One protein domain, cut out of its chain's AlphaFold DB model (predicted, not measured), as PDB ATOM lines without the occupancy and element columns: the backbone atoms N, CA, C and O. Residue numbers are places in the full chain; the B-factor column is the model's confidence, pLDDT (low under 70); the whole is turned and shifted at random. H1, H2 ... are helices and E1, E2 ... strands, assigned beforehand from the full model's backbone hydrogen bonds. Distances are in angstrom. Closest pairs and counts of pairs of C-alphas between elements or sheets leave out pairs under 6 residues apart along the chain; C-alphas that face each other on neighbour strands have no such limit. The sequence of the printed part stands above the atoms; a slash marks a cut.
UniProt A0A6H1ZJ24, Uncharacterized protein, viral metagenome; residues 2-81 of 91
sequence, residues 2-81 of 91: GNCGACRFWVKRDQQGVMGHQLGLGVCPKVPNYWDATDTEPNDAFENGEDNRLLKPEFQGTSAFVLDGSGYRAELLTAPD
ATOM      1  N   GLY A   2     -23.450 -22.891 -28.960       87.81
ATOM      2  CA  GLY A   2     -24.481 -21.955 -28.490       87.81
ATOM      3  C   GLY A   2     -24.339 -20.568 -29.120       87.81
ATOM      4  O   GLY A   2     -23.297 -20.254 -29.696       87.81
ATOM      5  N   ASN A   3     -25.383 -19.746 -29.017       94.94
ATOM      6  CA  ASN A   3     -25.403 -18.376 -29.531       94.94
ATOM      7  C   ASN A   3     -25.402 -17.340 -28.397       94.94
ATOM      8  O   ASN A   3     -25.642 -17.663 -27.231       94.94
ATOM      9  N   CYS A   4     -25.094 -16.092 -28.737       95.25
ATOM     10  CA  CYS A   4     -25.028 -14.986 -27.790       95.25
ATOM     11  C   CYS A   4     -26.350 -14.766 -27.039       95.25
ATOM     12  O   CYS A   4     -26.337 -14.663 -25.819       95.25
ATOM     13  N   GLY A   5     -27.496 -14.769 -27.717       94.88
ATOM     14  CA  GLY A   5     -28.803 -14.473 -27.120       94.88
ATOM     15  C   GLY A   5     -29.166 -15.404 -25.959       94.88
ATOM     16  O   GLY A   5     -29.661 -14.948 -24.923       94.88
ATOM     17  N   ALA A   6     -28.842 -16.692 -26.086       95.62
ATOM     18  CA  ALA A   6     -29.068 -17.693 -25.044       95.62
ATOM     19  C   ALA A   6     -27.945 -17.771 -23.988       95.62
ATOM     20  O   ALA A   6     -28.070 -18.520 -23.019       95.62
ATOM     21  N   CYS A   7     -26.849 -17.025 -24.158       96.25
ATOM     22  CA  CYS A   7     -25.718 -17.030 -23.234       96.25
ATOM     23  C   CYS A   7     -25.995 -16.138 -22.013       96.25
ATOM     24  O   CYS A   7     -26.447 -15.001 -22.161       96.25
ATOM     25  N   ARG A   8     -25.663 -16.611 -20.805       95.62
ATOM     26  CA  ARG A   8     -25.857 -15.874 -19.541       95.62
ATOM     27  C   ARG A   8     -25.053 -14.581 -19.445       95.62
ATOM     28  O   ARG A   8     -25.448 -13.674 -18.724       95.62
ATOM     29  N   PHE A   9     -23.940 -14.491 -20.169       94.06
ATOM     30  CA  PHE A   9     -23.086 -13.303 -20.159       94.06
ATOM     31  C   PHE A   9     -23.516 -12.242 -21.168       94.06
ATOM     32  O   PHE A   9     -23.106 -11.095 -21.039       94.06
ATOM     33  N   TRP A  10     -24.299 -12.592 -22.188       95.75
ATOM     34  CA  TRP A  10     -24.688 -11.616 -23.197       95.75
ATOM     35  C   TRP A  10     -25.806 -10.723 -22.669       95.75
ATOM     36  O   TRP A  10     -26.813 -11.201 -22.139       95.75
ATOM     37  N   VAL A  11     -25.646  -9.419 -22.845       95.44
ATOM     38  CA  VAL A  11     -26.596  -8.414 -22.379       95.44
ATOM     39  C   VAL A  11     -27.090  -7.632 -23.584       95.44
ATOM     40  O   VAL A  11     -26.310  -6.965 -24.267       95.44
ATOM     41  N   LYS A  12     -28.396  -7.718 -23.854       95.56
ATOM     42  CA  LYS A  12     -29.044  -6.924 -24.900       95.56
ATOM     43  C   LYS A  12     -28.966  -5.439 -24.538       95.56
ATOM     44  O   LYS A  12     -29.181  -5.084 -23.383       95.56
ATOM     45  N   ARG A  13     -28.718  -4.567 -25.517       93.69
ATOM     46  CA  ARG A  13     -28.851  -3.114 -25.336       93.69
ATOM     47  C   ARG A  13     -30.328  -2.730 -25.437       93.69
ATOM     48  O   ARG A  13     -30.852  -2.499 -26.523       93.69
ATOM     49  N   ASP A  14     -31.030  -2.709 -24.314       90.06
ATOM     50  CA  ASP A  14     -32.452  -2.353 -24.216       90.06
ATOM     51  C   ASP A  14     -32.700  -0.860 -23.936       90.06
ATOM     52  O   ASP A  14     -33.797  -0.363 -24.184       90.06
ATOM     53  N   GLN A  15     -31.676  -0.129 -23.500       90.12
ATOM     54  CA  GLN A  15     -31.759   1.304 -23.238       90.12
ATOM     55  C   GLN A  15     -31.772   2.146 -24.529       90.12
ATOM     56  O   GLN A  15     -30.863   2.070 -25.362       90.12
ATOM     57  N   GLN A  16     -32.776   3.022 -24.652       82.75
ATOM     58  CA  GLN A  16     -32.870   3.999 -25.741       82.75
ATOM     59  C   GLN A  16     -31.671   4.962 -25.750       82.75
ATOM     60  O   GLN A  16     -31.183   5.385 -24.704       82.75
ATOM     61  N   GLY A  17     -31.205   5.316 -26.952       85.25
ATOM     62  CA  GLY A  17     -30.052   6.201 -27.155       85.25
ATOM     63  C   GLY A  17     -28.686   5.506 -27.086       85.25
ATOM     64  O   GLY A  17     -27.681   6.128 -27.413       85.25
ATOM     65  N   VAL A  18     -28.629   4.219 -26.721       88.00
ATOM     66  CA  VAL A  18     -27.383   3.438 -26.751       88.00
ATOM     67  C   VAL A  18     -27.156   2.843 -28.143       88.00
ATOM     68  O   VAL A  18     -28.084   2.323 -28.769       88.00
ATOM     69  N   MET A  19     -25.915   2.895 -28.638       89.19
ATOM     70  CA  MET A  19     -25.553   2.286 -29.923       89.19
ATOM     71  C   MET A  19     -25.928   0.796 -29.961       89.19
ATOM     72  O   MET A  19     -25.774   0.067 -28.984       89.19
ATOM     73  N   GLY A  20     -26.456   0.350 -31.102       91.88
ATOM     74  CA  GLY A  20     -26.913  -1.029 -31.297       91.88
ATOM     75  C   GLY A  20     -28.303  -1.348 -30.736       91.88
ATOM     76  O   GLY A  20     -28.853  -2.384 -31.105       91.88
ATOM     77  N   HIS A  21     -28.916  -0.465 -29.934       91.88
ATOM     78  CA  HIS A  21     -30.251  -0.685 -29.359       91.88
ATOM     79  C   HIS A  21     -31.319  -0.970 -30.427       91.88
ATOM     80  O   HIS A  21     -31.983  -2.005 -30.393       91.88
ATOM     81  N   GLN A  22     -31.440  -0.080 -31.420       93.00
ATOM     82  CA  GLN A  22     -32.440  -0.199 -32.492       93.00
ATOM     83  C   GLN A  22     -32.214  -1.415 -33.401       93.00
ATOM     84  O   GLN A  22     -33.133  -1.853 -34.084       93.00
ATOM     85  N   LEU A  23     -31.003  -1.975 -33.387       94.75
ATOM     86  CA  LEU A  23     -30.619  -3.147 -34.169       94.75
ATOM     87  C   LEU A  23     -30.786  -4.455 -33.377       94.75
ATOM     88  O   LEU A  23     -30.483  -5.529 -33.888       94.75
ATOM     89  N   GLY A  24     -31.237  -4.383 -32.118       94.88
ATOM     90  CA  GLY A  24     -31.375  -5.550 -31.250       94.88
ATOM     91  C   GLY A  24     -30.042  -6.189 -30.850       94.88
ATOM     92  O   GLY A  24     -30.032  -7.349 -30.434       94.88
ATOM     93  N   LEU A  25     -28.934  -5.451 -30.969       96.62
ATOM     94  CA  LEU A  25     -27.600  -5.933 -30.627       96.62
ATOM     95  C   LEU A  25     -27.376  -5.912 -29.112       96.62
ATOM     96  O   LEU A  25     -28.050  -5.214 -28.347       96.62
ATOM     97  N   GLY A  26     -26.394  -6.685 -28.677       95.75
ATOM     98  CA  GLY A  26     -25.951  -6.737 -27.293       95.75
ATOM     99  C   GLY A  26     -24.442  -6.822 -27.187       95.75
ATOM    100  O   GLY A  26     -23.734  -6.865 -28.190       95.75
ATOM    101  N   VAL A  27     -23.965  -6.842 -25.951       95.19
ATOM    102  CA  VAL A  27     -22.545  -6.911 -25.601       95.19
ATOM    103  C   VAL A  27     -22.280  -8.100 -24.691       95.19
ATOM    104  O   VAL A  27     -23.165  -8.562 -23.970       95.19
ATOM    105  N   CYS A  28     -21.045  -8.593 -24.702       94.00
ATOM    106  CA  CYS A  28     -20.580  -9.610 -23.769       94.00
ATOM    107  C   CYS A  28     -19.500  -9.008 -22.853       94.00
ATOM    108  O   CYS A  28     -18.396  -8.758 -23.333       94.00
ATOM    109  N   PRO A  29     -19.751  -8.829 -21.541       89.81
ATOM    110  CA  PRO A  29     -18.764  -8.290 -20.598       89.81
ATOM    111  C   PRO A  29     -17.522  -9.175 -20.411       89.81
ATOM    112  O   PRO A  29     -16.550  -8.753 -19.800       89.81
ATOM    113  N   LYS A  30     -17.542 -10.416 -20.919       91.25
ATOM    114  CA  LYS A  30     -16.383 -11.323 -20.933       91.25
ATOM    115  C   LYS A  30     -15.372 -11.010 -22.044       91.25
ATOM    116  O   LYS A  30     -14.368 -11.709 -22.134       91.25
ATOM    117  N   VAL A  31     -15.646 -10.014 -22.886       92.75
ATOM    118  CA  VAL A  31     -14.731  -9.523 -23.923       92.75
ATOM    119  C   VAL A  31     -14.290  -8.110 -23.524       92.75
ATOM    120  O   VAL A  31     -14.962  -7.143 -23.887       92.75
ATOM    121  N   PRO A  32     -13.230  -7.976 -22.708       92.56
ATOM    122  CA  PRO A  32     -12.774  -6.683 -22.214       92.56
ATOM    123  C   PRO A  32     -12.124  -5.851 -23.322       92.56
ATOM    124  O   PRO A  32     -11.672  -6.376 -24.345       92.56
ATOM    125  N   ASN A  33     -12.047  -4.543 -23.089       92.75
ATOM    126  CA  ASN A  33     -11.225  -3.661 -23.902       92.75
ATOM    127  C   ASN A  33      -9.743  -4.032 -23.746       92.75
ATOM    128  O   ASN A  33      -9.279  -4.327 -22.645       92.75
ATOM    129  N   TYR A  34      -9.014  -4.038 -24.858       91.88
ATOM    130  CA  TYR A  34      -7.597  -4.371 -24.909       91.88
ATOM    131  C   TYR A  34      -6.748  -3.437 -24.035       91.88
ATOM    132  O   TYR A  34      -5.886  -3.914 -23.300       91.88
ATOM    133  N   TRP A  35      -7.023  -2.130 -24.053       89.38
ATOM    134  CA  TRP A  35      -6.290  -1.143 -23.256       89.38
ATOM    135  C   TRP A  35      -6.598  -1.255 -21.766       89.38
ATOM    136  O   TRP A  35      -5.700  -1.103 -20.946       89.38
ATOM    137  N   ASP A  36      -7.836  -1.602 -21.406       90.62
ATOM    138  CA  ASP A  36      -8.187  -1.867 -20.007       90.62
ATOM    139  C   ASP A  36      -7.493  -3.135 -19.493       90.62
ATOM    140  O   ASP A  36      -7.102  -3.204 -18.324       90.62
ATOM    141  N   ALA A  37      -7.320  -4.129 -20.368       92.88
ATOM    142  CA  ALA A  37      -6.760  -5.427 -20.024       92.88
ATOM    143  C   ALA A  37      -5.228  -5.494 -20.035       92.88
ATOM    144  O   ALA A  37      -4.666  -6.500 -19.595       92.88
ATOM    145  N   THR A  38      -4.549  -4.459 -20.530       91.62
ATOM    146  CA  THR A  38      -3.098  -4.477 -20.726       91.62
ATOM    147  C   THR A  38      -2.418  -3.228 -20.165       91.62
ATOM    148  O   THR A  38      -2.976  -2.134 -20.219       91.62
ATOM    149  N   ASP A  39      -1.200  -3.375 -19.655       89.25
ATOM    150  CA  ASP A  39      -0.350  -2.274 -19.184       89.25
ATOM    151  C   ASP A  39       0.891  -2.122 -20.060       89.25
ATOM    152  O   ASP A  39       1.331  -3.077 -20.694       89.25
ATOM    153  N   THR A  40       1.467  -0.923 -20.090       82.75
ATOM    154  CA  THR A  40       2.767  -0.685 -20.733       82.75
ATOM    155  C   THR A  40       3.870  -1.445 -20.004       82.75
ATOM    156  O   THR A  40       3.873  -1.478 -18.768       82.75
ATOM    157  N   GLU A  41       4.829  -2.014 -20.737       77.19
ATOM    158  CA  GLU A  41       6.014  -2.584 -20.096       77.19
ATOM    159  C   GLU A  41       6.786  -1.514 -19.297       77.19
ATOM    160  O   GLU A  41       6.960  -0.393 -19.776       77.19
ATOM    161  N   PRO A  42       7.292  -1.833 -18.086       68.12
ATOM    162  CA  PRO A  42       7.997  -0.867 -17.236       68.12
ATOM    163  C   PRO A  42       9.244  -0.239 -17.874       68.12
ATOM    164  O   PRO A  42       9.678   0.823 -17.431       68.12
ATOM    165  N   ASN A  43       9.828  -0.906 -18.874       64.56
ATOM    166  CA  ASN A  43      11.083  -0.514 -19.515       64.56
ATOM    167  C   ASN A  43      10.913  -0.083 -20.976       64.56
ATOM    168  O   ASN A  43      11.895   0.335 -21.584       64.56
ATOM    169  N   ASP A  44       9.696  -0.133 -21.522       55.25
ATOM    170  CA  ASP A  44       9.430   0.354 -22.869       55.25
ATOM    171  C   ASP A  44       9.151   1.855 -22.806       55.25
ATOM    172  O   ASP A  44       8.024   2.352 -22.848       55.25
ATOM    173  N   ALA A  45      10.246   2.615 -22.736       52.94
ATOM    174  CA  ALA A  45      10.262   3.860 -23.477       52.94
ATOM    175  C   ALA A  45       9.938   3.513 -24.938       52.94
ATOM    176  O   ALA A  45      10.349   2.466 -25.425       52.94
ATOM    177  N   PHE A  46       9.182   4.370 -25.621       58.94
ATOM    178  CA  PHE A  46       8.840   4.299 -27.049       58.94
ATOM    179  C   PHE A  46      10.095   4.300 -27.967       58.94
ATOM    180  O   PHE A  46      10.195   5.099 -28.894       58.94
ATOM    181  N   GLU A  47      11.098   3.458 -27.721       55.78
ATOM    182  CA  GLU A  47      12.405   3.496 -28.377       55.78
ATOM    183  C   GLU A  47      12.303   3.055 -29.839       55.78
ATOM    184  O   GLU A  47      13.075   3.530 -30.668       55.78
ATOM    185  N   ASN A  48      11.289   2.248 -30.180       58.53
ATOM    186  CA  ASN A  48      11.090   1.718 -31.535       58.53
ATOM    187  C   ASN A  48       9.730   2.072 -32.161       58.53
ATOM    188  O   ASN A  48       9.416   1.602 -33.251       58.53
ATOM    189  N   GLY A  49       8.905   2.887 -31.492       60.88
ATOM    190  CA  GLY A  49       7.538   3.178 -31.949       60.88
ATOM    191  C   GLY A  49       6.560   1.996 -31.843       60.88
ATOM    192  O   GLY A  49       5.452   2.081 -32.369       60.88
ATOM    193  N   GLU A  50       6.954   0.916 -31.166       62.16
ATOM    194  CA  GLU A  50       6.101  -0.227 -30.836       62.16
ATOM    195  C   GLU A  50       5.537  -0.046 -29.418       62.16
ATOM    196  O   GLU A  50       6.285   0.210 -28.477       62.16
ATOM    197  N   ASP A  51       4.212  -0.140 -29.271       71.19
ATOM    198  CA  ASP A  51       3.523  -0.122 -27.971       71.19
ATOM    199  C   ASP A  51       3.346  -1.571 -27.507       71.19
ATOM    200  O   ASP A  51       2.330  -2.221 -27.775       71.19
ATOM    201  N   ASN A  52       4.394  -2.116 -26.891       77.50
ATOM    202  CA  ASN A  52       4.341  -3.442 -26.291       77.50
ATOM    203  C   ASN A  52       3.593  -3.363 -24.961       77.50
ATOM    204  O   ASN A  52       3.931  -2.585 -24.062       77.50
ATOM    205  N   ARG A  53       2.561  -4.199 -24.830       85.94
ATOM    206  CA  ARG A  53       1.711  -4.222 -23.642       85.94
ATOM    207  C   ARG A  53       1.622  -5.604 -23.032       85.94
ATOM    208  O   ARG A  53       1.454  -6.608 -23.725       85.94
ATOM    209  N   LEU A  54       1.659  -5.637 -21.708       91.56
ATOM    210  CA  LEU A  54       1.526  -6.833 -20.895       91.56
ATOM    211  C   LEU A  54       0.074  -7.052 -20.498       91.56
ATOM    212  O   LEU A  54      -0.581  -6.146 -19.990       91.56
ATOM    213  N   LEU A  55      -0.418  -8.279 -20.665       93.56
ATOM    214  CA  LEU A  55      -1.727  -8.678 -20.155       93.56
ATOM    215  C   LEU A  55      -1.722  -8.667 -18.623       93.56
ATOM    216  O   LEU A  55      -0.909  -9.361 -18.003       93.56
ATOM    217  N   LYS A  56      -2.661  -7.942 -18.008       94.44
ATOM    218  CA  LYS A  56      -2.777  -7.926 -16.545       94.44
ATOM    219  C   LYS A  56      -3.210  -9.307 -16.024       94.44
ATOM    220  O   LYS A  56      -4.004  -9.988 -16.688       94.44
ATOM    221  N   PRO A  57      -2.724  -9.751 -14.847       95.19
ATOM    222  CA  PRO A  57      -2.983 -11.098 -14.332       95.19
ATOM    223  C   PRO A  57      -4.467 -11.478 -14.240       95.19
ATOM    224  O   PRO A  57      -4.830 -12.619 -14.516       95.19
ATOM    225  N   GLU A  58      -5.345 -10.534 -13.905       94.88
ATOM    226  CA  GLU A  58      -6.788 -10.751 -13.767       94.88
ATOM    227  C   GLU A  58      -7.503 -11.071 -15.089       94.88
ATOM    228  O   GLU A  58      -8.602 -11.629 -15.075       94.88
ATOM    229  N   PHE A  59      -6.880 -10.769 -16.231       94.62
ATOM    230  CA  PHE A  59      -7.415 -11.090 -17.554       94.62
ATOM    231  C   PHE A  59      -6.819 -12.373 -18.146       94.62
ATOM    232  O   PHE A  59      -7.161 -12.734 -19.277       94.62
ATOM    233  N   GLN A  60      -5.982 -13.105 -17.404       93.31
ATOM    234  CA  GLN A  60      -5.488 -14.410 -17.842       93.31
ATOM    235  C   GLN A  60      -6.646 -15.372 -18.158       93.31
ATOM    236  O   GLN A  60      -7.630 -15.479 -17.429       93.31
ATOM    237  N   GLY A  61      -6.536 -16.077 -19.286       89.31
ATOM    238  CA  GLY A  61      -7.581 -16.982 -19.779       89.31
ATOM    239  C   GLY A  61      -8.704 -16.301 -20.574       89.31
ATOM    240  O   GLY A  61      -9.556 -16.998 -21.140       89.31
ATOM    241  N   THR A  62      -8.693 -14.969 -20.688       91.81
ATOM    242  CA  THR A  62      -9.553 -14.242 -21.631       91.81
ATOM    243  C   THR A  62      -9.222 -14.669 -23.059       91.81
ATOM    244  O   THR A  62      -8.062 -14.740 -23.450       91.81
ATOM    245  N   SER A  63     -10.248 -15.008 -23.842       90.50
ATOM    246  CA  SER A  63     -10.068 -15.568 -25.192       90.50
ATOM    247  C   SER A  63     -10.298 -14.561 -26.319       90.50
ATOM    248  O   SER A  63     -10.078 -14.898 -27.477       90.50
ATOM    249  N   ALA A  64     -10.774 -13.357 -26.000       91.88
ATOM    250  CA  ALA A  64     -11.009 -12.290 -26.964       91.88
ATOM    251  C   ALA A  64     -10.954 -10.926 -26.268       91.88
ATOM    252  O   ALA A  64     -11.427 -10.795 -25.141       91.88
ATOM    253  N   PHE A  65     -10.441  -9.922 -26.975       92.12
ATOM    254  CA  PHE A  65     -10.365  -8.528 -26.539       92.12
ATOM    255  C   PHE A  65     -10.942  -7.637 -27.635       92.12
ATOM    256  O   PHE A  65     -10.905  -8.003 -28.812       92.12
ATOM    257  N   VAL A  66     -11.463  -6.473 -27.259       92.69
ATOM    258  CA  VAL A  66     -11.900  -5.453 -28.218       92.69
ATOM    259  C   VAL A  66     -10.912  -4.305 -28.255       92.69
ATOM    260  O   VAL A  66     -10.508  -3.786 -27.220       92.69
ATOM    261  N   LEU A  67     -10.536  -3.909 -29.463       89.12
ATOM    262  CA  LEU A  67      -9.653  -2.787 -29.721       89.12
ATOM    263  C   LEU A  67     -10.307  -1.923 -30.795       89.12
ATOM    264  O   LEU A  67     -10.542  -2.386 -31.910       89.12
ATOM    265  N   ASP A  68     -10.617  -0.679 -30.453       81.25
ATOM    266  CA  ASP A  68     -10.925   0.358 -31.418       81.25
ATOM    267  C   ASP A  68      -9.645   1.174 -31.580       81.25
ATOM    268  O   ASP A  68      -8.971   1.466 -30.597       81.25
ATOM    269  N   GLY A  69      -9.256   1.518 -32.809       72.62
ATOM    270  CA  GLY A  69      -7.981   2.211 -33.064       72.62
ATOM    271  C   GLY A  69      -7.830   3.563 -32.346       72.62
ATOM    272  O   GLY A  69      -6.775   4.176 -32.428       72.62
ATOM    273  N   SER A  70      -8.882   4.029 -31.664       70.31
ATOM    274  CA  SER A  70      -8.890   5.227 -30.828       70.31
ATOM    275  C   SER A  70      -8.523   4.964 -29.359       70.31
ATOM    276  O   SER A  70      -8.094   5.885 -28.675       70.31
ATOM    277  N   GLY A  71      -8.680   3.731 -28.869       62.06
ATOM    278  CA  GLY A  71      -8.363   3.314 -27.504       62.06
ATOM    279  C   GLY A  71      -9.280   3.847 -26.401       62.06
ATOM    280  O   GLY A  71      -9.049   3.549 -25.233       62.06
ATOM    281  N   TYR A  72     -10.332   4.599 -26.732       66.00
ATOM    282  CA  TYR A  72     -11.197   5.229 -25.730       66.00
ATOM    283  C   TYR A  72     -12.357   4.338 -25.288       66.00
ATOM    284  O   TYR A  72     -12.729   4.363 -24.114       66.00
ATOM    285  N   ARG A  73     -12.989   3.598 -26.215       73.81
ATOM    286  CA  ARG A  73     -14.184   2.801 -25.899       73.81
ATOM    287  C   ARG A  73     -14.535   1.794 -26.995       73.81
ATOM    288  O   ARG A  73     -15.508   1.957 -27.730       73.81
ATOM    289  N   ALA A  74     -13.781   0.705 -27.052       86.81
ATOM    290  CA  ALA A  74     -14.113  -0.438 -27.889       86.81
ATOM    291  C   ALA A  74     -15.209  -1.305 -27.247       86.81
ATOM    292  O   ALA A  74     -15.094  -1.717 -26.094       86.81
ATOM    293  N   GLU A  75     -16.255  -1.624 -28.010       89.44
ATOM    294  CA  GLU A  75     -17.288  -2.597 -27.645       89.44
ATOM    295  C   GLU A  75     -17.564  -3.505 -28.855       89.44
ATOM    296  O   GLU A  75     -17.688  -3.024 -29.982       89.44
ATOM    297  N   LEU A  76     -17.699  -4.819 -28.637       91.31
ATOM    298  CA  LEU A  76     -18.166  -5.749 -29.671       91.31
ATOM    299  C   LEU A  76     -19.677  -5.909 -29.546       91.31
ATOM    300  O   LEU A  76     -20.172  -6.517 -28.593       91.31
ATOM    301  N   LEU A  77     -20.399  -5.377 -30.530       94.69
ATOM    302  CA  LEU A  77     -21.838  -5.556 -30.650       94.69
ATOM    303  C   LEU A  77     -22.130  -6.837 -31.434       94.69
ATOM    304  O   LEU A  77     -21.674  -6.990 -32.566       94.69
ATOM    305  N   THR A  78     -22.913  -7.746 -30.857       96.00
ATOM    306  CA  THR A  78     -23.327  -8.984 -31.530       96.00
ATOM    307  C   THR A  78     -24.842  -9.120 -31.588       96.00
ATOM    308  O   THR A  78     -25.562  -8.707 -30.674       96.00
ATOM    309  N   ALA A  79     -25.323  -9.718 -32.677       96.69
ATOM    310  CA  ALA A  79     -26.699 -10.179 -32.803       96.69
ATOM    311  C   ALA A  79     -26.943 -11.396 -31.884       96.69
ATOM    312  O   ALA A  79     -25.994 -12.108 -31.535       96.69
ATOM    313  N   PRO A  80     -28.195 -11.667 -31.470       96.06
ATOM    314  CA  PRO A  80     -28.495 -12.779 -30.566       96.06
ATOM    315  C   PRO A  80     -28.180 -14.161 -31.161       96.06
ATOM    316  O   PRO A  80     -27.926 -15.101 -30.414       96.06
ATOM    317  N   ASP A  81     -28.163 -14.311 -32.479       96.12
ATOM    318  CA  ASP A  81     -27.840 -15.558 -33.178       96.12
ATOM    319  C   ASP A  81     -26.339 -15.736 -33.464       96.12
ATOM    320  O   ASP A  81     -25.924 -16.799 -33.928       96.12
TER     321      ASP A  81
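What this domain is: This is residues 2 to 81 of the 91 residues of an uncharacterized protein of viral metagenome (UniProt A0A6H1ZJ24). This is an elongated domain with little regular structure: looping chain at one end, where the C-alphas of the first and last printed residues, Gly 2 and Asp 81, are 8.6 A apart, and a small hairpin of E1 and E2 toward the other, from which residues 45 to 50 stick out. The 80 printed residues hold H1, E1 and E2 in that order, a mixed class with only 10 residues in named elements. The whole is loose, with a radius of gyration of the C-alphas of 15.6 A and spans of 45 by 27 by 16 A.

How they stand to each other: Residues 11 to 12 pair with residues 26 to 27, antiparallel. H1, residues 34 to 37, is too short for any O i to N i+4 pair; its one O i to N i+3 pair is within hydrogen-bond range. A tight link joins it to E1, residues 38 to 40. E1 and E2, residues 53 to 55, are a hairpin, antiparallel at 143 degrees, with N 39 and O 54 at 2.9 A, within hydrogen-bond range. The closest C-alphas of H1 and E2, Ala 37 and Leu 55, are 6.0 A apart.

Where its parts are: H1 begins at C-alpha 34 (-7.597, -4.371, -24.909) and spans 5.1 A, E1 7.0 A and E2 6.6 A, ending at C-alpha 55 (-1.727, -8.678, -20.155).

The domain as a whole: The farthest C-alphas, Ala 6 and Glu 47, are 46.7 A apart. The printed part has no cut. The link from E1 to E2 is long. Residues 42 to 50 and 71 to 72 have pLDDT under 70.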